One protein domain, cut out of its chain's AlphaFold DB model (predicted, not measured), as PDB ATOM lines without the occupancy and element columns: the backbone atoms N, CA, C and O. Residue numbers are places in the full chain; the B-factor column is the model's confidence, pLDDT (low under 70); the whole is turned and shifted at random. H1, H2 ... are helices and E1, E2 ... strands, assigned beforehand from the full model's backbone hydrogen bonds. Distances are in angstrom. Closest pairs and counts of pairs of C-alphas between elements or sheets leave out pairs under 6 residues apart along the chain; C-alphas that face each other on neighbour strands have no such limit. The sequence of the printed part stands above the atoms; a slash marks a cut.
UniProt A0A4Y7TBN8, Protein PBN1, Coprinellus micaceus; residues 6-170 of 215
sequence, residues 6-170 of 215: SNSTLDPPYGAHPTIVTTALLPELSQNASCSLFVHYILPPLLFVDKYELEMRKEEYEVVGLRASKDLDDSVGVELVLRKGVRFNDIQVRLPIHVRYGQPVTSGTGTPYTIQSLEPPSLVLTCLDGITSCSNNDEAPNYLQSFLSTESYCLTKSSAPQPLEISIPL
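Overview. This is residues 6 to 170 of the 215 residues of the protein "Protein PBN1" of Coprinellus micaceus (UniProt A0A4Y7TBN8). What is the main picture? Two twisted sheets, E4 E5 E3 E8 E9 and E1 E2 E6, lie partly face to face as a sandwich with crossed strands; toward one end a ribbon of E7 and E10 extends the long axis, and the link from E6 to E7 reaches beyond it to Gly 108. The short helices H1 and H2 only graze the larger sheet. What is it made of? The printed part has 165 residues, with ten named strands and two named helices in the order E1 E2 E3 H1 E4 E5 E6 E7 E8 H2 E9 E10; its class is mostly strand, though under half of the residues are in named elements. It is compact, with a radius of gyration of the C-alphas of 17.2 A, yet elongated, spanning 60 by 31 by 30 A, and its three sheets are antiparallel.

Along the chain. Where do the first elements run? E1, residues 6 to 11, begins with C-alpha 6 at (198.511, 143.602, 201.928); E2 is residues 19 to 25, and E3, residues 35 to 43, is 25.8 A long. What follows? H1 is residues 51 to 55, E4 62 to 67, E5 78 to 86 with 25.1 A, and E6 90 to 96 with 19.5 A. Where does it end? E7 is residues 113 to 118, E8 122 to 127, H2 142 to 145, E9 153 to 157, and E10, residues 164 to 169, ends with C-alpha 169 at (176.165, 147.617, 183.983).

Arrangement. How is the larger sheet paired? From edge strand E4 to edge strand E9, these pairs are within hydrogen-bond range: N 62 and O 83 in the hairpin E4 and E5, 2.8 A; N 39 and O 82, 2.8 A, for E3 and E5; N 38 and O 124, 2.8 A, for E3 and E8; N 125 and O 154, 2.9 A, for E8 and E9. E3, H1 and E4 form a split strand-helix-strand unit, two strands running the same way with E5 between them, and its crossover is right-handed. How do the other sheets stand? In the sandwich, the strands of E1 E2 E6 stand at 44 degrees to those of the larger sheet; N 9 and O 21 of the hairpin E1 and E2, 2.9 A, and N 22 and O 93 of E2 and E6, 2.9 A, are within hydrogen-bond range. So are N 116 and O 166 of E7 and E10, 2.9 A; the closest C-alphas of E1 and E10 are those of Thr 9 and Leu 164, 6.8 A. What of the helices? In H1 every O i to N i+4 pair is within hydrogen-bond range, and H2 is too short for such a pair; the closest C-alphas of H2 and E5 are those of Leu 144 and Val 81, 7.0 A.

Size, cuts and confidence. How far does it reach? The two C-alphas farthest apart, those of Asn 32 and Gly 108, are 62.2 A apart. Is it unbroken and sure? The printed part has no cut; the links E6 to E7 and E8 to H2 are long. Its mean pLDDT is 88.2, and residues 72 to 73, 130 to 137, 150 to 151 and 159 to 161 hold the 15 residues under 70.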
ATOM      1  N   SER A   6     199.614 142.727 202.284       91.44
ATOM      2  CA  SER A   6     198.511 143.602 201.928       91.44
ATOM      3  C   SER A   6     197.282 142.818 201.526       91.44
ATOM      4  O   SER A   6     197.368 141.739 200.938       91.44
ATOM      5  N   ASN A   7     196.136 143.401 201.839       93.62
ATOM      6  CA  ASN A   7     194.833 142.932 201.419       93.62
ATOM      7  C   ASN A   7     194.078 144.102 200.792       93.62
ATOM      8  O   ASN A   7     194.191 145.231 201.269       93.62
ATOM      9  N   SER A   8     193.328 143.849 199.726       94.94
ATOM     10  CA  SER A   8     192.512 144.876 199.078       94.94
ATOM     11  C   SER A   8     191.096 144.376 198.843       94.94
ATOM     12  O   SER A   8     190.899 143.235 198.435       94.94
ATOM     13  N   THR A   9     190.114 145.241 199.081       95.62
ATOM     14  CA  THR A   9     188.688 144.965 198.853       95.62
ATOM     15  C   THR A   9     188.007 146.142 198.155       95.62
ATOM     16  O   THR A   9     188.517 147.260 198.175       95.62
ATOM     17  N   LEU A  10     186.850 145.898 197.532       95.94
ATOM     18  CA  LEU A  10     185.981 146.943 196.981       95.94
ATOM     19  C   LEU A  10     184.821 147.220 197.940       95.94
ATOM     20  O   LEU A  10     184.189 146.284 198.432       95.94
ATOM     21  N   ASP A  11     184.531 148.497 198.177       96.00
ATOM     22  CA  ASP A  11     183.449 148.948 199.052       96.00
ATOM     23  C   ASP A  11     182.658 150.113 198.421       96.00
ATOM     24  O   ASP A  11     183.195 151.221 198.306       96.00
ATOM     25  N   PRO A  12     181.397 149.899 198.001       94.50
ATOM     26  CA  PRO A  12     180.770 148.593 197.765       94.50
ATOM     27  C   PRO A  12     181.433 147.832 196.591       94.50
ATOM     28  O   PRO A  12     182.084 148.449 195.749       94.50
ATOM     29  N   PRO A  13     181.232 146.504 196.456       87.94
ATOM     30  CA  PRO A  13     181.770 145.715 195.337       87.94
ATOM     31  C   PRO A  13     180.963 145.862 194.031       87.94
ATOM     32  O   PRO A  13     181.088 145.055 193.112       87.94
ATOM     33  N   TYR A  14     180.089 146.864 193.951       88.31
ATOM     34  CA  TYR A  14     179.202 147.119 192.820       88.31
ATOM     35  C   TYR A  14     178.893 148.612 192.698       88.31
ATOM     36  O   TYR A  14     179.059 149.379 193.642       88.31
ATOM     37  N   GLY A  15     178.361 149.014 191.546       89.38
ATOM     38  CA  GLY A  15     177.951 150.393 191.292       89.38
ATOM     39  C   GLY A  15     179.036 151.229 190.622       89.38
ATOM     40  O   GLY A  15     180.097 150.730 190.261       89.38
ATOM     41  N   ALA A  16     178.730 152.509 190.406       93.88
ATOM     42  CA  ALA A  16     179.563 153.395 189.590       93.88
ATOM     43  C   ALA A  16     180.681 154.114 190.364       93.88
ATOM     44  O   ALA A  16     181.573 154.678 189.738       93.88
ATOM     45  N   HIS A  17     180.628 154.086 191.699       96.44
ATOM     46  CA  HIS A  17     181.530 154.832 192.584       96.44
ATOM     47  C   HIS A  17     182.057 153.964 193.744       96.44
ATOM     48  O   HIS A  17     181.845 154.300 194.912       96.44
ATOM     49  N   PRO A  18     182.659 152.793 193.472       96.88
ATOM     50  CA  PRO A  18     183.238 151.970 194.527       96.88
ATOM     51  C   PRO A  18     184.530 152.613 195.064       96.88
ATOM     52  O   PRO A  18     185.187 153.427 194.414       96.88
ATOM     53  N   THR A  19     184.944 152.205 196.257       97.69
ATOM     54  CA  THR A  19     186.251 152.552 196.822       97.69
ATOM     55  C   THR A  19     187.103 151.296 196.934       97.69
ATOM     56  O   THR A  19     186.670 150.313 197.533       97.69
ATOM     57  N   ILE A  20     188.330 151.326 196.410       97.50
ATOM     58  CA  ILE A  20     189.328 150.297 196.716       97.50
ATOM     59  C   ILE A  20     189.884 150.602 198.105       97.50
ATOM     60  O   ILE A  20     190.462 151.666 198.343       97.50
ATOM     61  N   VAL A  21     189.707 149.668 199.027       97.06
ATOM     62  CA  VAL A  21     190.241 149.737 200.383       97.06
ATOM     63  C   VAL A  21     191.434 148.803 200.457       97.06
ATOM     64  O   VAL A  21     191.277 147.586 200.414       97.06
ATOM     65  N   THR A  22     192.629 149.372 200.560       95.94
ATOM     66  CA  THR A  22     193.883 148.627 200.684       95.94
ATOM     67  C   THR A  22     194.390 148.731 202.109       95.94
ATOM     68  O   THR A  22     194.714 149.821 202.577       95.94
ATOM     69  N   THR A  23     194.482 147.595 202.787       95.06
ATOM     70  CA  THR A  23     195.047 147.474 204.130       95.06
ATOM     71  C   THR A  23     196.439 146.865 204.026       95.06
ATOM     72  O   THR A  23     196.617 145.825 203.389       95.06
ATOM     73  N   ALA A  24     197.423 147.509 204.645       92.94
ATOM     74  CA  ALA A  24     198.810 147.071 204.680       92.94
ATOM     75  C   ALA A  24     199.217 146.724 206.115       92.94
ATOM     76  O   ALA A  24     199.177 147.578 207.002       92.94
ATOM     77  N   LEU A  25     199.653 145.483 206.317       91.44
ATOM     78  CA  LEU A  25     200.272 145.041 207.560       91.44
ATOM     79  C   LEU A  25     201.777 145.209 207.421       91.44
ATOM     80  O   LEU A  25     202.425 144.530 206.621       91.44
ATOM     81  N   LEU A  26     202.312 146.155 208.180       88.94
ATOM     82  CA  LEU A  26     203.719 146.512 208.116       88.94
ATOM     83  C   LEU A  26     204.586 145.500 208.878       88.94
ATOM     84  O   LEU A  26     204.135 144.941 209.883       88.94
ATOM     85  N   PRO A  27     205.844 145.286 208.450       86.94
ATOM     86  CA  PRO A  27     206.831 144.621 209.293       86.94
ATOM     87  C   PRO A  27     207.049 145.422 210.587       86.94
ATOM     88  O   PRO A  27     206.717 146.604 210.657       86.94
ATOM     89  N   GLU A  28     207.639 144.802 211.610       84.69
ATOM     90  CA  GLU A  28     208.047 145.535 212.813       84.69
ATOM     91  C   GLU A  28     209.045 146.640 212.441       84.69
ATOM     92  O   GLU A  28     210.168 146.368 212.014       84.69
ATOM     93  N   LEU A  29     208.611 147.893 212.584       83.19
ATOM     94  CA  LEU A  29     209.435 149.073 212.357       83.19
ATOM     95  C   LEU A  29     210.073 149.519 213.669       83.19
ATOM     96  O   LEU A  29     209.477 149.397 214.742       83.19
ATOM     97  N   SER A  30     211.283 150.074 213.594       81.69
ATOM     98  CA  SER A  30     211.868 150.741 214.753       81.69
ATOM     99  C   SER A  30     211.026 151.972 215.112       81.69
ATOM    100  O   SER A  30     210.505 152.659 214.235       81.69
ATOM    101  N   GLN A  31     210.888 152.269 216.409       78.25
ATOM    102  CA  GLN A  31     210.004 153.343 216.905       78.25
ATOM    103  C   GLN A  31     210.325 154.739 216.342       78.25
ATOM    104  O   GLN A  31     209.473 155.621 216.391       78.25
ATOM    105  N   ASN A  32     211.531 154.928 215.803       79.81
ATOM    106  CA  ASN A  32     212.001 156.204 215.270       79.81
ATOM    107  C   ASN A  32     212.128 156.221 213.740       79.81
ATOM    108  O   ASN A  32     212.483 157.263 213.192       79.81
ATOM    109  N   ALA A  33     211.840 155.113 213.047       84.06
ATOM    110  CA  ALA A  33     211.959 155.084 211.596       84.06
ATOM    111  C   ALA A  33     210.886 155.968 210.952       84.06
ATOM    112  O   ALA A  33     209.682 155.741 211.094       84.06
ATOM    113  N   SER A  34     211.331 156.962 210.188       89.88
ATOM    114  CA  SER A  34     210.455 157.689 209.276       89.88
ATOM    115  C   SER A  34     210.318 156.884 207.988       89.88
ATOM    116  O   SER A  34     211.254 156.807 207.189       89.88
ATOM    117  N   CYS A  35     209.157 156.252 207.815       90.94
ATOM    118  CA  CYS A  35     208.857 155.440 206.644       90.94
ATOM    119  C   CYS A  35     207.728 156.045 205.802       90.94
ATOM    120  O   CYS A  35     206.812 156.703 206.308       90.94
ATOM    121  N   SER A  36     207.781 155.796 204.498       93.75
ATOM    122  CA  SER A  36     206.730 156.121 203.537       93.75
ATOM    123  C   SER A  36     206.248 154.845 202.857       93.75
ATOM    124  O   SER A  36     207.050 154.055 202.364       93.75
ATOM    125  N   LEU A  37     204.933 154.652 202.824       94.56
ATOM    126  CA  LEU A  37     204.290 153.602 202.050       94.56
ATOM    127  C   LEU A  37     203.867 154.172 200.696       94.56
ATOM    128  O   LEU A  37     203.073 155.111 200.637       94.56
ATOM    129  N   PHE A  38     204.368 153.582 199.623       95.62
ATOM    130  CA  PHE A  38     203.913 153.823 198.266       95.62
ATOM    131  C   PHE A  38     202.936 152.724 197.867       95.62
ATOM    132  O   PHE A  38     203.212 151.539 198.059       95.62
ATOM    133  N   VAL A  39     201.796 153.114 197.307       96.25
ATOM    134  CA  VAL A  39     200.775 152.192 196.813       96.25
ATOM    135  C   VAL A  39     200.556 152.463 195.335       96.25
ATOM    136  O   VAL A  39     200.227 153.582 194.942       96.25
ATOM    137  N   HIS A  40     200.772 151.434 194.527       96.38
ATOM    138  CA  HIS A  40     200.702 151.492 193.079       96.38
ATOM    139  C   HIS A  40     199.472 150.755 192.570       96.38
ATOM    140  O   HIS A  40     199.351 149.544 192.760       96.38
ATOM    141  N   TYR A  41     198.593 151.489 191.900       96.50
ATOM    142  CA  TYR A  41     197.380 150.978 191.283       96.50
ATOM    143  C   TYR A  41     197.505 151.017 189.764       96.50
ATOM    144  O   TYR A  41     197.896 152.037 189.196       96.50
ATOM    145  N   ILE A  42     197.097 149.923 189.122       95.31
ATOM    146  CA  ILE A  42     196.895 149.834 187.677       95.31
ATOM    147  C   ILE A  42     195.409 149.557 187.465       95.31
ATOM    148  O   ILE A  42     194.904 148.497 187.831       95.31
ATOM    149  N   LEU A  43     194.690 150.536 186.927       96.06
ATOM    150  CA  LEU A  43     193.251 150.461 186.703       96.06
ATOM    151  C   LEU A  43     192.967 150.141 185.230       96.06
ATOM    152  O   LEU A  43     193.553 150.785 184.355       96.06
ATOM    153  N   PRO A  44     192.061 149.194 184.926       95.31
ATOM    154  CA  PRO A  44     191.647 148.909 183.557       95.31
ATOM    155  C   PRO A  44     190.892 150.101 182.936       95.31
ATOM    156  O   PRO A  44     190.380 150.946 183.666       95.31
ATOM    157  N   PRO A  45     190.740 150.166 181.599       93.06
ATOM    158  CA  PRO A  45     190.216 151.353 180.903       93.06
ATOM    159  C   PRO A  45     188.807 151.796 181.315       93.06
ATOM    160  O   PRO A  45     188.490 152.981 181.260       93.06
ATOM    161  N   LEU A  46     187.952 150.865 181.754       94.06
ATOM    162  CA  LEU A  46     186.608 151.200 182.235       94.06
ATOM    163  C   LEU A  46     186.595 151.780 183.653       94.06
ATOM    164  O   LEU A  46     185.527 152.136 184.138       94.06
ATOM    165  N   LEU A  47     187.740 151.875 184.323       95.00
ATOM    166  CA  LEU A  47     187.866 152.427 185.665       95.00
ATOM    167  C   LEU A  47     188.804 153.629 185.624       95.00
ATOM    168  O   LEU A  47     189.828 153.634 184.942       95.00
ATOM    169  N   PHE A  48     188.451 154.680 186.346       95.31
ATOM    170  CA  PHE A  48     189.268 155.881 186.434       95.31
ATOM    171  C   PHE A  48     189.179 156.501 187.819       95.31
ATOM    172  O   PHE A  48     188.341 156.134 188.638       95.31
ATOM    173  N   VAL A  49     190.068 157.449 188.080       96.19
ATOM    174  CA  VAL A  49     190.085 158.238 189.310       96.19
ATOM    175  C   VAL A  49     189.764 159.680 188.958       96.19
ATOM    176  O   VAL A  49     190.265 160.204 187.960       96.19
ATOM    177  N   ASP A  50     188.925 160.327 189.760       95.44
ATOM    178  CA  ASP A  50     188.683 161.758 189.626       95.44
ATOM    179  C   ASP A  50     189.815 162.521 190.320       95.44
ATOM    180  O   ASP A  50     190.014 162.421 191.532       95.44
ATOM    181  N   LYS A  51     190.559 163.314 189.546       94.62
ATOM    182  CA  LYS A  51     191.662 164.134 190.055       94.62
ATOM    183  C   LYS A  51     191.212 165.092 191.163       94.62
ATOM    184  O   LYS A  51     191.973 165.309 192.105       94.62
ATOM    185  N   TYR A  52     190.014 165.666 191.062       95.94
ATOM    186  CA  TYR A  52     189.509 166.588 192.078       95.94
ATOM    187  C   TYR A  52     189.145 165.848 193.363       95.94
ATOM    188  O   TYR A  52     189.408 166.348 194.455       95.94
ATOM    189  N   GLU A  53     188.619 164.627 193.254       96.69
ATOM    190  CA  GLU A  53     188.364 163.790 194.424       96.69
ATOM    191  C   GLU A  53     189.659 163.378 195.130       96.69
ATOM    192  O   GLU A  53     189.732 163.432 196.359       96.69
ATOM    193  N   LEU A  54     190.712 163.052 194.375       96.81
ATOM    194  CA  LEU A  54     192.037 162.800 194.949       96.81
ATOM    195  C   LEU A  54     192.595 164.039 195.667       96.81
ATOM    196  O   LEU A  54     193.190 163.925 196.736       96.81
ATOM    197  N   GLU A  55     192.381 165.235 195.116       96.00
ATOM    198  CA  GLU A  55     192.802 166.499 195.729       96.00
ATOM    199  C   GLU A  55     192.070 166.795 197.048       96.00
ATOM    200  O   GLU A  55     192.670 167.359 197.965       96.00
ATOM    201  N   MET A  56     190.822 166.347 197.195       97.62
ATOM    202  CA  MET A  56     190.086 166.437 198.461       97.62
ATOM    203  C   MET A  56     190.620 165.481 199.545       97.62
ATOM    204  O   MET A  56     190.276 165.647 200.712       97.62
ATOM    205  N   ARG A  57     191.483 164.515 199.199       96.75
ATOM    206  CA  ARG A  57     192.029 163.492 200.116       96.75
ATOM    207  C   ARG A  57     193.493 163.707 200.507       96.75
ATOM    208  O   ARG A  57     194.137 162.790 201.012       96.75
ATOM    209  N   LYS A  58     194.019 164.927 200.346       96.12
ATOM    210  CA  LYS A  58     195.413 165.290 200.689       96.12
ATOM    211  C   LYS A  58     195.809 165.010 202.144       96.12
ATOM    212  O   LYS A  58     196.993 164.884 202.438       96.12
ATOM    213  N   GLU A  59     194.839 164.928 203.053       95.44
ATOM    214  CA  GLU A  59     195.085 164.560 204.453       95.44
ATOM    215  C   GLU A  59     195.335 163.052 204.637       95.44
ATOM    216  O   GLU A  59     195.997 162.645 205.592       95.44
ATOM    217  N   GLU A  60     194.833 162.211 203.727       95.75
ATOM    218  CA  GLU A  60     194.969 160.754 203.800       95.75
ATOM    219  C   GLU A  60     196.243 160.242 203.117       95.75
ATOM    220  O   GLU A  60     196.846 159.275 203.601       95.75
ATOM    221  N   TYR A  61     196.614 160.842 201.982       97.25
ATOM    222  CA  TYR A  61     197.768 160.482 201.157       97.25
ATOM    223  C   TYR A  61     198.133 161.601 200.166       97.25
ATOM    224  O   TYR A  61     197.340 162.488 199.859       97.25
ATOM    225  N   GLU A  62     199.343 161.518 199.621       97.25
ATOM    226  CA  GLU A  62     199.861 162.367 198.550       97.25
ATOM    227  C   GLU A  62     199.819 161.613 197.212       97.25
ATOM    228  O   GLU A  62     200.206 160.447 197.133       97.25
ATOM    229  N   VAL A  63     199.374 162.271 196.140       97.38
ATOM    230  CA  VAL A  63     199.458 161.724 194.775       97.38
ATOM    231  C   VAL A  63     200.819 162.092 194.194       97.38
ATOM    232  O   VAL A  63     201.051 163.257 193.879       97.38
ATOM    233  N   VAL A  64     201.709 161.110 194.034       96.88
ATOM    234  CA  VAL A  64     203.074 161.351 193.526       96.88
ATOM    235  C   VAL A  64     203.205 161.079 192.031       96.88
ATOM    236  O   VAL A  64     204.012 161.716 191.362       96.88
ATOM    237  N   GLY A  65     202.373 160.190 191.486       96.12
ATOM    238  CA  GLY A  65     202.363 159.869 190.064       96.12
ATOM    239  C   GLY A  65     200.958 159.551 189.578       96.12
ATOM    240  O   GLY A  65     200.271 158.731 190.174       96.12
ATOM    241  N   LEU A  66     200.542 160.159 188.469       95.81
ATOM    242  CA  LEU A  66     199.293 159.835 187.781       95.81
ATOM    243  C   LEU A  66     199.540 159.840 186.275       95.81
ATOM    244  O   LEU A  66     199.792 160.890 185.681       95.81
ATOM    245  N   ARG A  67     199.434 158.664 185.665       94.44
ATOM    246  CA  ARG A  67     199.494 158.473 184.223       94.44
ATOM    247  C   ARG A  67     198.136 157.970 183.767       94.44
ATOM    248  O   ARG A  67     197.759 156.833 184.018       94.44
ATOM    249  N   ALA A  68     197.400 158.846 183.105       89.31
ATOM    250  CA  ALA A  68     196.137 158.522 182.464       89.31
ATOM    251  C   ALA A  68     196.240 158.906 180.991       89.31
ATOM    252  O   ALA A  68     196.943 159.871 180.663       89.31
ATOM    253  N   SER A  69     195.544 158.184 180.111       82.00
ATOM    254  CA  SER A  69     195.375 158.708 178.762       82.00
ATOM    255  C   SER A  69     194.576 160.008 178.807       82.00
ATOM    256  O   SER A  69     193.657 160.184 179.612       82.00
ATOM    257  N   LYS A  70     194.987 160.946 177.957       74.31
ATOM    258  CA  LYS A  70     194.298 162.217 177.758       74.31
ATOM    259  C   LYS A  70     193.020 162.027 176.938       74.31
ATOM    260  O   LYS A  70     192.097 162.828 177.082       74.31
ATOM    261  N   ASP A  71     192.974 160.970 176.130       72.19
ATOM    262  CA  ASP A  71     191.886 160.702 175.204       72.19
ATOM    263  C   ASP A  71     190.902 159.697 175.809       72.19
ATOM    264  O   ASP A  71     191.277 158.705 176.432       72.19
ATOM    265  N   LEU A  72     189.611 159.989 175.650       60.69
ATOM    266  CA  LEU A  72     188.514 159.182 176.195       60.69
ATOM    267  C   LEU A  72     188.404 157.796 175.544       60.69
ATOM    268  O   LEU A  72     187.857 156.893 176.173       60.69
ATOM    269  N   ASP A  73     188.937 157.650 174.329       65.56
ATOM    270  CA  ASP A  73     188.865 156.426 173.522       65.56
ATOM    271  C   ASP A  73     190.106 155.538 173.664       65.56
ATOM    272  O   ASP A  73     190.173 154.444 173.096       65.56
ATOM    273  N   ASP A  74     191.106 156.000 174.409       71.88
ATOM    274  CA  ASP A  74     192.343 155.259 174.544       71.88
ATOM    275  C   ASP A  74     192.119 154.062 175.466       71.88
ATOM    276  O   ASP A  74     191.709 154.181 176.621       71.88
ATOM    277  N   SER A  75     192.442 152.876 174.962       76.50
ATOM    278  CA  SER A  75     192.331 151.604 175.691       76.50
ATOM    279  C   SER A  75     193.430 151.443 176.750       76.50
ATOM    280  O   SER A  75     193.657 150.349 177.267       76.50
ATOM    281  N   VAL A  76     194.139 152.527 177.061       84.25
ATOM    282  CA  VAL A  76     195.216 152.557 178.038       84.25
ATOM    283  C   VAL A  76     194.600 152.824 179.407       84.25
ATOM    284  O   VAL A  76     193.907 153.820 179.611       84.25
ATOM    285  N   GLY A  77     194.843 151.906 180.340       90.00
ATOM    286  CA  GLY A  77     194.417 152.033 181.729       90.00
ATOM    287  C   GLY A  77     195.010 153.252 182.448       90.00
ATOM    288  O   GLY A  77     195.774 154.038 181.883       90.00
ATOM    289  N   VAL A  78     194.673 153.402 183.727       94.50
ATOM    290  CA  VAL A  78     195.233 154.451 184.588       94.50
ATOM    291  C   VAL A  78     196.273 153.848 185.519       94.50
ATOM    292  O   VAL A  78     195.996 152.881 186.217       94.50
ATOM    293  N   GLU A  79     197.453 154.452 185.570       95.88
ATOM    294  CA  GLU A  79     198.527 154.075 186.482       95.88
ATOM    295  C   GLU A  79     198.698 155.180 187.539       95.88
ATOM    296  O   GLU A  79     198.956 156.347 187.216       95.88
ATOM    297  N   LEU A  80     198.496 154.837 188.811       96.88
ATOM    298  CA  LEU A  80     198.446 155.778 189.933       96.88
ATOM    299  C   LEU A  80     199.389 155.328 191.047       96.88
ATOM    300  O   LEU A  80     199.306 154.198 191.524       96.88
ATOM    301  N   VAL A  81     200.233 156.243 191.513       97.38
ATOM    302  CA  VAL A  81     201.110 156.045 192.666       97.38
ATOM    303  C   VAL A  81     200.709 157.024 193.763       97.38
ATOM    304  O   VAL A  81     200.761 158.246 193.586       97.38
ATOM    305  N   LEU A  82     200.320 156.471 194.907       97.56
ATOM    306  CA  LEU A  82     200.014 157.205 196.129       97.56
ATOM    307  C   LEU A  82     201.145 157.028 197.133       97.56
ATOM    308  O   LEU A  82     201.706 155.941 197.241       97.56
ATOM    309  N   ARG A  83     201.441 158.068 197.908       96.69
ATOM    310  CA  ARG A  83     202.389 158.039 199.020       96.69
ATOM    311  C   ARG A  83     201.665 158.357 200.319       96.69
ATOM    312  O   ARG A  83     200.944 159.347 200.415       96.69
ATOM    313  N   LYS A  84     201.888 157.547 201.349       96.06
ATOM    314  CA  LYS A  84     201.337 157.746 202.690       96.06
ATOM    315  C   LYS A  84     202.431 157.628 203.743       96.06
ATOM    316  O   LYS A  84     203.186 156.659 203.758       96.06
ATOM    317  N   GLY A  85     202.520 158.615 204.631       93.88
ATOM    318  CA  GLY A  85     203.430 158.556 205.774       93.88
ATOM    319  C   GLY A  85     203.010 157.464 206.759       93.88
ATOM    320  O   GLY A  85     201.827 157.328 207.075       93.88
ATOM    321  N   VAL A  86     203.977 156.698 207.256       89.88
ATOM    322  CA  VAL A  86     203.745 155.612 208.211       89.88
ATOM    323  C   VAL A  86     203.924 156.130 209.635       89.88
ATOM    324  O   VAL A  86     204.966 156.690 209.963       89.88
ATOM    325  N   ARG A  87     202.906 155.953 210.488       81.50
ATOM    326  CA  ARG A  87     202.983 156.295 211.924       81.50
ATOM    327  C   ARG A  87     202.562 155.162 212.867       81.50
ATOM    328  O   ARG A  87     202.931 155.201 214.033       81.50
ATOM    329  N   PHE A  88     201.800 154.177 212.384       74.19
ATOM    330  CA  PHE A  88     201.212 153.106 213.197       74.19
ATOM    331  C   PHE A  88     201.181 151.771 212.438       74.19
ATOM    332  O   PHE A  88     201.367 151.750 211.223       74.19
ATOM    333  N   ASN A  89     200.927 150.678 213.171       70.75
ATOM    334  CA  ASN A  89     201.033 149.293 212.686       70.75
ATOM    335  C   ASN A  89     200.003 148.887 211.617       70.75
ATOM    336  O   ASN A  89     200.222 147.880 210.949       70.75
ATOM    337  N   ASP A  90     198.909 149.636 211.452       74.44
ATOM    338  CA  ASP A  90     197.916 149.371 210.410       74.44
ATOM    339  C   ASP A  90     197.720 150.612 209.541       74.44
ATOM    340  O   ASP A  90     197.411 151.704 210.034       74.44
ATOM    341  N   ILE A  91     197.952 150.448 208.240       92.69
ATOM    342  CA  ILE A  91     197.766 151.502 207.253       92.69
ATOM    343  C   ILE A  91     196.674 151.078 206.295       92.69
ATOM    344  O   ILE A  91     196.832 150.150 205.506       92.69
ATOM    345  N   GLN A  92     195.600 151.856 206.303       95.75
ATOM    346  CA  GLN A  92     194.554 151.766 205.305       95.75
ATOM    347  C   GLN A  92     194.674 152.921 204.306       95.75
ATOM    348  O   GLN A  92     194.807 154.087 204.697       95.75
ATOM    349  N   VAL A  93     194.614 152.608 203.016       96.75
ATOM    350  CA  VAL A  93     194.510 153.562 201.907       96.75
ATOM    351  C   VAL A  93     193.172 153.342 201.215       96.75
ATOM    352  O   VAL A  93     192.821 152.212 200.882       96.75
ATOM    353  N   ARG A  94     192.408 154.423 201.035       98.00
ATOM    354  CA  ARG A  94     191.090 154.401 200.397       98.00
ATOM    355  C   ARG A  94     191.161 155.161 199.080       98.00
ATOM    356  O   ARG A  94     191.261 156.389 199.067       98.00
ATOM    357  N   LEU A  95     191.124 154.428 197.977       98.06
ATOM    358  CA  LEU A  95     191.148 154.993 196.637       98.06
ATOM    359  C   LEU A  95     189.731 154.978 196.051       98.06
ATOM    360  O   LEU A  95     189.252 153.904 195.681       98.06
ATOM    361  N   PRO A  96     189.046 156.129 195.969       98.06
ATOM    362  CA  PRO A  96     187.795 156.192 195.233       98.06
ATOM    363  C   PRO A  96     188.070 155.986 193.744       98.06
ATOM    364  O   PRO A  96     188.993 156.584 193.185       98.06
ATOM    365  N   ILE A  97     187.274 155.137 193.105       97.56
ATOM    366  CA  ILE A  97     187.325 154.935 191.661       97.56
ATOM    367  C   ILE A  97     185.930 155.128 191.071       97.56
ATOM    368  O   ILE A  97     184.908 154.959 191.733       97.56
ATOM    369  N   HIS A  98     185.906 155.476 189.797       96.62
ATOM    370  CA  HIS A  98     184.705 155.730 189.024       96.62
ATOM    371  C   HIS A  98     184.659 154.778 187.841       96.62
ATOM    372  O   HIS A  98     185.678 154.488 187.210       96.62
ATOM    373  N   VAL A  99     183.463 154.298 187.537       95.12
ATOM    374  CA  VAL A  99     183.204 153.419 186.400       95.12
ATOM    375  C   VAL A  99     182.838 154.256 185.175       95.12
ATOM    376  O   VAL A  99     181.971 155.126 185.242       95.12
ATOM    377  N   ARG A 100     183.475 153.985 184.034       92.75
ATOM    378  CA  ARG A 100     183.085 154.524 182.724       92.75
ATOM    379  C   ARG A 100     181.943 153.711 182.132       92.75
ATOM    380  O   ARG A 100     181.819 152.513 182.376       92.75
ATOM    381  N   TYR A 101     181.159 154.355 181.272       91.06
ATOM    382  CA  TYR A 101     180.178 153.649 180.459       91.06
ATOM    383  C   TYR A 101     180.885 152.653 179.538       91.06
ATOM    384  O   TYR A 101     181.721 153.033 178.718       91.06
ATOM    385  N   GLY A 102     180.553 151.373 179.696       91.56
ATOM    386  CA  GLY A 102     180.984 150.339 178.768       91.56
ATOM    387  C   GLY A 102     180.228 150.422 177.443       91.56
ATOM    388  O   GLY A 102     179.208 151.106 177.323       91.56
ATOM    389  N   GLN A 103     180.719 149.688 176.446       91.81
ATOM    390  CA  GLN A 103     180.039 149.580 175.162       91.81
ATOM    391  C   GLN A 103     178.659 148.923 175.354       91.81
ATOM    392  O   GLN A 103     178.583 147.848 175.959       91.81
ATOM    393  N   PRO A 104     177.569 149.542 174.864       93.62
ATOM    394  CA  PRO A 104     176.240 148.952 174.944       93.62
ATOM    395  C   PRO A 104     176.179 147.582 174.266       93.62
ATOM    396  O   PRO A 104     176.824 147.353 173.241       93.62
ATOM    397  N   VAL A 105     175.360 146.693 174.814       94.50
ATOM    398  CA  VAL A 105     175.101 145.365 174.253       94.50
ATOM    399  C   VAL A 105     173.812 145.370 173.445       94.50
ATOM    400  O   VAL A 105     172.847 146.057 173.780       94.50
ATOM    401  N   THR A 106     173.781 144.583 172.372       90.62
ATOM    402  CA  THR A 106     172.547 144.319 171.630       90.62
ATOM    403  C   THR A 106     171.796 143.162 172.282       90.62
ATOM    404  O   THR A 106     172.393 142.137 172.617       90.62
ATOM    405  N   SER A 107     170.482 143.317 172.480       79.75
ATOM    406  CA  SER A 107     169.637 142.260 173.050       79.75
ATOM    407  C   SER A 107     169.854 140.918 172.350       79.75
ATOM    408  O   SER A 107     169.799 140.825 171.125       79.75
ATOM    409  N   GLY A 108     170.067 139.868 173.145       78.88
ATOM    410  CA  GLY A 108     170.315 138.507 172.659       78.88
ATOM    411  C   GLY A 108     171.792 138.154 172.476       78.88
ATOM    412  O   GLY A 108     172.104 136.977 172.304       78.88
ATOM    413  N   THR A 109     172.708 139.120 172.580       74.62
ATOM    414  CA  THR A 109     174.158 138.883 172.551       74.62
ATOM    415  C   THR A 109     174.817 139.453 173.809       74.62
ATOM    416  O   THR A 109     175.114 140.641 173.874       74.62
ATOM    417  N   GLY A 110     175.057 138.599 174.809       82.12
ATOM    418  CA  GLY A 110     175.853 138.936 175.999       82.12
ATOM    419  C   GLY A 110     175.061 139.165 177.289       82.12
ATOM    420  O   GLY A 110     173.833 139.093 177.330       82.12
ATOM    421  N   THR A 111     175.798 139.394 178.374       89.75
ATOM    422  CA  THR A 111     175.272 139.733 179.700       89.75
ATOM    423  C   THR A 111     174.991 141.240 179.799       89.75
ATOM    424  O   THR A 111     175.714 142.029 179.193       89.75
ATOM    425  N   PRO A 112     173.999 141.687 180.598       92.19
ATOM    426  CA  PRO A 112     173.710 143.116 180.807       92.19
ATOM    427  C   PRO A 112     174.776 143.834 181.658       92.19
ATOM    428  O   PRO A 112     174.600 144.976 182.072       92.19
ATOM    429  N   TYR A 113     175.872 143.145 181.952       93.25
ATOM    430  CA  TYR A 113     177.010 143.622 182.709       93.25
ATOM    431  C   TYR A 113     178.296 143.101 182.073       93.25
ATOM    432  O   TYR A 113     178.305 142.031 181.459       93.25
ATOM    433  N   THR A 114     179.385 143.833 182.266       93.31
ATOM    434  CA  THR A 114     180.749 143.348 182.049       93.31
ATOM    435  C   THR A 114     181.477 143.267 183.383       93.31
ATOM    436  O   THR A 114     181.243 144.091 184.268       93.31
ATOM    437  N   ILE A 115     182.327 142.257 183.545       94.25
ATOM    438  CA  ILE A 115     183.166 142.109 184.733       94.25
ATOM    439  C   ILE A 115     184.526 142.700 184.397       94.25
ATOM    440  O   ILE A 115     185.175 142.264 183.447       94.25
ATOM    441  N   GLN A 116     184.954 143.689 185.177       94.06
ATOM    442  CA  GLN A 116     186.320 144.186 185.122       94.06
ATOM    443  C   GLN A 116     187.134 143.602 186.261       94.06
ATOM    444  O   GLN A 116     186.752 143.695 187.426       94.06
ATOM    445  N   SER A 117     188.261 143.004 185.890       94.94
ATOM    446  CA  SER A 117     189.235 142.449 186.817       94.94
ATOM    447  C   SER A 117     190.289 143.512 187.110       94.94
ATOM    448  O   SER A 117     190.862 144.095 186.188       94.94
ATOM    449  N   LEU A 118     190.518 143.798 188.386       93.81
ATOM    450  CA  LEU A 118     191.563 144.688 188.860       93.81
ATOM    451  C   LEU A 118     192.658 143.854 189.505       93.81
ATOM    452  O   LEU A 118     192.410 143.060 190.421       93.81
ATOM    453  N   GLU A 119     193.887 144.095 189.069       92.88
ATOM    454  CA  GLU A 119     195.035 143.549 189.765       92.88
ATOM    455  C   GLU A 119     195.156 144.187 191.158       92.88
ATOM    456  O   GLU A 119     194.925 145.392 191.323       92.88
ATOM    457  N   PRO A 120     195.519 143.403 192.184       92.12
ATOM    458  CA  PRO A 120     195.829 143.956 193.489       92.12
ATOM    459  C   PRO A 120     196.970 144.986 193.412       92.12
ATOM    460  O   PRO A 120     197.921 144.795 192.648       92.12
ATOM    461  N   PRO A 121     196.943 146.053 194.229       94.62
ATOM    462  CA  PRO A 121     197.985 147.065 194.189       94.62
ATOM    463  C   PRO A 121     199.339 146.508 194.633       94.62
ATOM    464  O   PRO A 121     199.431 145.645 195.515       94.62
ATOM    465  N   SER A 122     200.408 147.057 194.057       93.38
ATOM    466  CA  SER A 122     201.774 146.816 194.536       93.38
ATOM    467  C   SER A 122     202.101 147.802 195.653       93.38
ATOM    468  O   SER A 122     201.784 148.987 195.544       93.38
ATOM    469  N   LEU A 123     202.720 147.328 196.733       93.12
ATOM    470  CA  LEU A 123     203.065 148.161 197.883       93.12
ATOM    471  C   LEU A 123     204.579 148.205 198.049       93.12
ATOM    472  O   LEU A 123     205.245 147.169 198.056       93.12
ATOM    473  N   VAL A 124     205.118 149.408 198.226       92.12
ATOM    474  CA  VAL A 124     206.545 149.621 198.484       92.12
ATOM    475  C   VAL A 124     206.706 150.417 199.758       92.12
ATOM    476  O   VAL A 124     206.171 151.514 199.880       92.12
ATOM    477  N   LEU A 125     207.452 149.879 200.709       91.56
ATOM    478  CA  LEU A 125     207.797 150.580 201.935       91.56
ATOM    479  C   LEU A 125     209.231 151.096 201.828       91.56
ATOM    480  O   LEU A 125     210.149 150.308 201.610       91.56
ATOM    481  N   THR A 126     209.427 152.398 202.001       90.62
ATOM    482  CA  THR A 126     210.755 153.021 202.087       90.62
ATOM    483  C   THR A 126     210.961 153.589 203.484       90.62
ATOM    484  O   THR A 126     210.012 154.096 204.088       90.62
ATOM    485  N   CYS A 127     212.180 153.502 204.013       87.19
ATOM    486  CA  CYS A 127     212.542 154.058 205.315       87.19
ATOM    487  C   CYS A 127     213.949 154.656 205.253       87.19
ATOM    488  O   CYS A 127     214.855 154.039 204.690       87.19
ATOM    489  N   LEU A 128     214.138 155.799 205.913       84.19
ATOM    490  CA  LEU A 128     215.426 156.502 205.961       84.19
ATOM    491  C   LEU A 128     216.519 155.714 206.705       84.19
ATOM    492  O   LEU A 128     217.667 155.703 206.273       84.19
ATOM    493  N   ASP A 129     216.166 155.013 207.787       78.81
ATOM    494  CA  ASP A 129     217.141 154.365 208.684       78.81
ATOM    495  C   ASP A 129     217.545 152.939 208.271       78.81
ATOM    496  O   ASP A 129     218.116 152.193 209.066       78.81
ATOM    497  N   GLY A 130     217.284 152.561 207.017       65.75
ATOM    498  CA  GLY A 130     217.618 151.237 206.505       65.75
ATOM    499  C   GLY A 130     216.647 150.164 206.997       65.75
ATOM    500  O   GLY A 130     216.444 149.970 208.195       65.75
ATOM    501  N   ILE A 131     216.052 149.414 206.074       69.94
ATOM    502  CA  ILE A 131     215.218 148.268 206.448       69.94
ATOM    503  C   ILE A 131     216.116 147.035 206.510       69.94
ATOM    504  O   ILE A 131     216.614 146.560 205.494       69.94
ATOM    505  N   THR A 132     216.355 146.516 207.714       65.94
ATOM    506  CA  THR A 132     217.337 145.443 207.945       65.94
ATOM    507  C   THR A 132     216.903 144.068 207.432       65.94
ATOM    508  O   THR A 132     217.703 143.135 207.474       65.94
ATOM    509  N   SER A 133     215.664 143.895 206.948       67.19
ATOM    510  CA  SER A 133     215.113 142.553 206.726       67.19
ATOM    511  C   SER A 133     214.053 142.409 205.632       67.19
ATOM    512  O   SER A 133     213.017 141.778 205.860       67.19
ATOM    513  N   CYS A 134     214.287 142.956 204.444       68.31
ATOM    514  CA  CYS A 134     213.404 142.709 203.305       68.31
ATOM    515  C   CYS A 134     214.076 141.850 202.245       68.31
ATOM    516  O   CYS A 134     215.201 142.114 201.827       68.31
ATOM    517  N   SER A 135     213.370 140.801 201.823       65.44
ATOM    518  CA  SER A 135     213.782 139.982 200.689       65.44
ATOM    519  C   SER A 135     213.374 140.714 199.412       65.44
ATOM    520  O   SER A 135     212.240 140.588 198.960       65.44
ATOM    521  N   ASN A 136     214.290 141.504 198.853       61.59
ATOM    522  CA  ASN A 136     214.091 142.237 197.600       61.59
ATOM    523  C   ASN A 136     214.213 141.297 196.396       61.59
ATOM    524  O   ASN A 136     215.139 141.420 195.601       61.59
ATOM    525  N   ASN A 137     213.319 140.315 196.292       64.88
ATOM    526  CA  ASN A 137     213.366 139.370 195.176       64.88
ATOM    527  C   ASN A 137     212.598 139.881 193.953       64.88
ATOM    528  O   ASN A 137     212.860 139.416 192.848       64.88
ATOM    529  N   ASP A 138     211.701 140.848 194.145       75.38
ATOM    530  CA  ASP A 138     210.899 141.416 193.070       75.38
ATOM    531  C   ASP A 138     211.402 142.814 192.689       75.38
ATOM    532  O   ASP A 138     211.731 143.648 193.541       75.38
ATOM    533  N   GLU A 139     211.443 143.077 191.385       83.06
ATOM    534  CA  GLU A 139     211.757 144.392 190.839       83.06
ATOM    535  C   GLU A 139     210.520 145.298 190.922       83.06
ATOM    536  O   GLU A 139     209.399 144.891 190.593       83.06
ATOM    537  N   ALA A 140     210.709 146.535 191.389       84.25
ATOM    538  CA  ALA A 140     209.628 147.512 191.435       84.25
ATOM    539  C   ALA A 140     209.173 147.849 190.001       84.25
ATOM    540  O   ALA A 140     210.026 147.970 189.120       84.25
ATOM    541  N   PRO A 141     207.865 148.047 189.744       87.19
ATOM    542  CA  PRO A 141     207.388 148.455 188.425       87.19
ATOM    543  C   PRO A 141     208.122 149.704 187.921       87.19
ATOM    544  O   PRO A 141     208.304 150.650 188.687       87.19
ATOM    545  N   ASN A 142     208.508 149.732 186.639       90.00
ATOM    546  CA  ASN A 142     209.313 150.812 186.044       90.00
ATOM    547  C   ASN A 142     208.766 152.216 186.336       90.00
ATOM    548  O   ASN A 142     209.529 153.144 186.593       90.00
ATOM    549  N   TYR A 143     207.442 152.374 186.314       90.19
ATOM    550  CA  TYR A 143     206.810 153.651 186.625       90.19
ATOM    551  C   TYR A 143     207.043 154.063 188.081       90.19
ATOM    552  O   TYR A 143     207.425 155.200 188.357       90.19
ATOM    553  N   LEU A 144     206.903 153.116 189.009       88.88
ATOM    554  CA  LEU A 144     207.112 153.346 190.430       88.88
ATOM    555  C   LEU A 144     208.579 153.650 190.768       88.88
ATOM    556  O   LEU A 144     208.832 154.489 191.631       88.88
ATOM    557  N   GLN A 145     209.539 153.043 190.060       90.44
ATOM    558  CA  GLN A 145     210.971 153.302 190.267       90.44
ATOM    559  C   GLN A 145     211.333 154.790 190.151       90.44
ATOM    560  O   GLN A 145     212.199 155.260 190.879       90.44
ATOM    561  N   SER A 146     210.639 155.550 189.295       91.62
ATOM    562  CA  SER A 146     210.893 156.988 189.123       91.62
ATOM    563  C   SER A 146     210.570 157.841 190.359       91.62
ATOM    564  O   SER A 146     211.052 158.969 190.466       91.62
ATOM    565  N   PHE A 147     209.787 157.301 191.297       90.44
ATOM    566  CA  PHE A 147     209.375 157.976 192.531       90.44
ATOM    567  C   PHE A 147     210.115 157.472 193.772       90.44
ATOM    568  O   PHE A 147     210.016 158.089 194.834       90.44
ATOM    569  N   LEU A 148     210.836 156.356 193.662       88.19
ATOM    570  CA  LEU A 148     211.650 155.835 194.751       88.19
ATOM    571  C   LEU A 148     212.977 156.603 194.794       88.19
ATOM    572  O   LEU A 148     213.696 156.681 193.798       88.19
ATOM    573  N   SER A 149     213.317 157.174 195.951       76.38
ATOM    574  CA  SER A 149     214.676 157.663 196.196       76.38
ATOM    575  C   SER A 149     215.654 156.480 196.227       76.38
ATOM    576  O   SER A 149     215.248 155.330 196.380       76.38
ATOM    577  N   THR A 150     216.961 156.741 196.125       68.81
ATOM    578  CA  THR A 150     218.055 155.747 196.249       68.81
ATOM    579  C   THR A 150     218.146 155.061 197.629       68.81
ATOM    580  O   THR A 150     219.190 154.526 197.997       68.81
ATOM    581  N   GLU A 151     217.083 155.108 198.425       67.88
ATOM    582  CA  GLU A 151     216.968 154.500 199.743       67.88
ATOM    583  C   GLU A 151     216.697 152.993 199.653       67.88
ATOM    584  O   GLU A 151     216.230 152.463 198.643       67.88
ATOM    585  N   SER A 152     216.962 152.282 200.751       74.62
ATOM    586  CA  SER A 152     216.531 150.893 200.894       74.62
ATOM    587  C   SER A 152     215.004 150.819 200.916       74.62
ATOM    588  O   SER A 152     214.362 151.459 201.754       74.62
ATOM    589  N   TYR A 153     214.433 150.001 200.038       79.69
ATOM    590  CA  TYR A 153     212.999 149.756 199.977       79.69
ATOM    591  C   TYR A 153     212.677 148.276 200.172       79.69
ATOM    592  O   TYR A 153     213.509 147.405 199.916       79.69
ATOM    593  N   CYS A 154     211.447 148.018 200.611       80.81
ATOM    594  CA  CYS A 154     210.829 146.704 200.670       80.81
ATOM    595  C   CYS A 154     209.665 146.666 199.705       80.81
ATOM    596  O   CYS A 154     208.711 147.434 199.853       80.81
ATOM    597  N   LEU A 155     209.726 145.751 198.748       82.19
ATOM    598  CA  LEU A 155     208.627 145.507 197.833       82.19
ATOM    599  C   LEU A 155     207.782 144.342 198.345       82.19
ATOM    600  O   LEU A 155     208.313 143.299 198.722       82.19
ATOM    601  N   THR A 156     206.465 144.509 198.322       80.12
ATOM    602  CA  THR A 156     205.540 143.383 198.370       80.12
ATOM    603  C   THR A 156     204.495 143.550 197.282       80.12
ATOM    604  O   THR A 156     203.991 144.650 197.026       80.12
ATOM    605  N   LYS A 157     204.128 142.440 196.657       71.06
ATOM    606  CA  LYS A 157     202.868 142.365 195.926       71.06
ATOM    607  C   LYS A 157     201.796 141.910 196.895       71.06
ATOM    608  O   LYS A 157     202.079 141.176 197.841       71.06
ATOM    609  N   SER A 158     200.569 142.369 196.679       71.75
ATOM    610  CA  SER A 158     199.469 141.895 197.504       71.75
ATOM    611  C   SER A 158     199.413 140.375 197.488       71.75
ATOM    612  O   SER A 158     199.457 139.751 196.431       71.75
ATOM    613  N   SER A 159     199.291 139.792 198.676       66.12
ATOM    614  CA  SER A 159     199.062 138.361 198.839       66.12
ATOM    615  C   SER A 159     197.605 137.983 198.568       66.12
ATOM    616  O   SER A 159     197.227 136.842 198.832       66.12
ATOM    617  N   ALA A 160     196.770 138.931 198.117       64.62
ATOM    618  CA  ALA A 160     195.386 138.667 197.766       64.62
ATOM    619  C   ALA A 160     195.346 137.540 196.716       64.62
ATOM    620  O   ALA A 160     195.894 137.698 195.625       64.62
ATOM    621  N   PRO A 161     194.726 136.391 197.035       65.31
ATOM    622  CA  PRO A 161     194.776 135.214 196.176       65.31
ATOM    623  C   PRO A 161     193.956 135.373 194.889       65.31
ATOM    624  O   PRO A 161     194.012 134.495 194.031       65.31
ATOM    625  N   GLN A 162     193.170 136.448 194.763       79.44
ATOM    626  CA  GLN A 162     192.280 136.687 193.634       79.44
ATOM    627  C   GLN A 162     192.270 138.169 193.238       79.44
ATOM    628  O   GLN A 162     192.388 139.034 194.114       79.44
ATOM    629  N   PRO A 163     192.131 138.467 191.934       87.94
ATOM    630  CA  PRO A 163     191.908 139.829 191.474       87.94
ATOM    631  C   PRO A 163     190.589 140.372 192.030       87.94
ATOM    632  O   PRO A 163     189.652 139.616 192.299       87.94
ATOM    633  N   LEU A 164     190.507 141.690 192.202       93.00
ATOM    634  CA  LEU A 164     189.254 142.322 192.599       93.00
ATOM    635  C   LEU A 164     188.360 142.410 191.366       93.00
ATOM    636  O   LEU A 164     188.781 142.927 190.337       93.00
ATOM    637  N   GLU A 165     187.129 141.932 191.462       95.19
ATOM    638  CA  GLU A 165     186.185 141.981 190.350       95.19
ATOM    639  C   GLU A 165     185.088 143.004 190.620       95.19
ATOM    640  O   GLU A 165     184.515 143.048 191.710       95.19
ATOM    641  N   ILE A 166     184.776 143.810 189.607       94.44
ATOM    642  CA  ILE A 166     183.642 144.728 189.628       94.44
ATOM    643  C   ILE A 166     182.697 144.456 188.465       94.44
ATOM    644  O   ILE A 166     183.110 144.360 187.310       94.44
ATOM    645  N   SER A 167     181.406 144.371 188.783       94.19
ATOM    646  CA  SER A 167     180.341 144.273 187.789       94.19
ATOM    647  C   SER A 167     179.898 145.666 187.346       94.19
ATOM    648  O   SER A 167     179.440 146.475 188.158       94.19
ATOM    649  N   ILE A 168     180.038 145.939 186.051       92.94
ATOM    650  CA  ILE A 168     179.714 147.216 185.417       92.94
ATOM    651  C   ILE A 168     178.472 147.021 184.546       92.94
ATOM    652  O   ILE A 168     178.531 146.231 183.600       92.94
ATOM    653  N   PRO A 169     177.356 147.723 184.814       92.19
ATOM    654  CA  PRO A 169     176.165 147.617 183.983       92.19
ATOM    655  C   PRO A 169     176.424 148.185 182.584       92.19
ATOM    656  O   PRO A 169     177.065 149.226 182.426       92.19
ATOM    657  N   LEU A 170     175.893 147.508 181.570       92.88
ATOM    658  CA  LEU A 170     175.954 147.931 180.175       92.88
ATOM    659  C   LEU A 170     174.579 148.407 179.711       92.88
ATOM    660  O   LEU A 170     173.549 147.861 180.107       92.88
TER     661      LEU A 170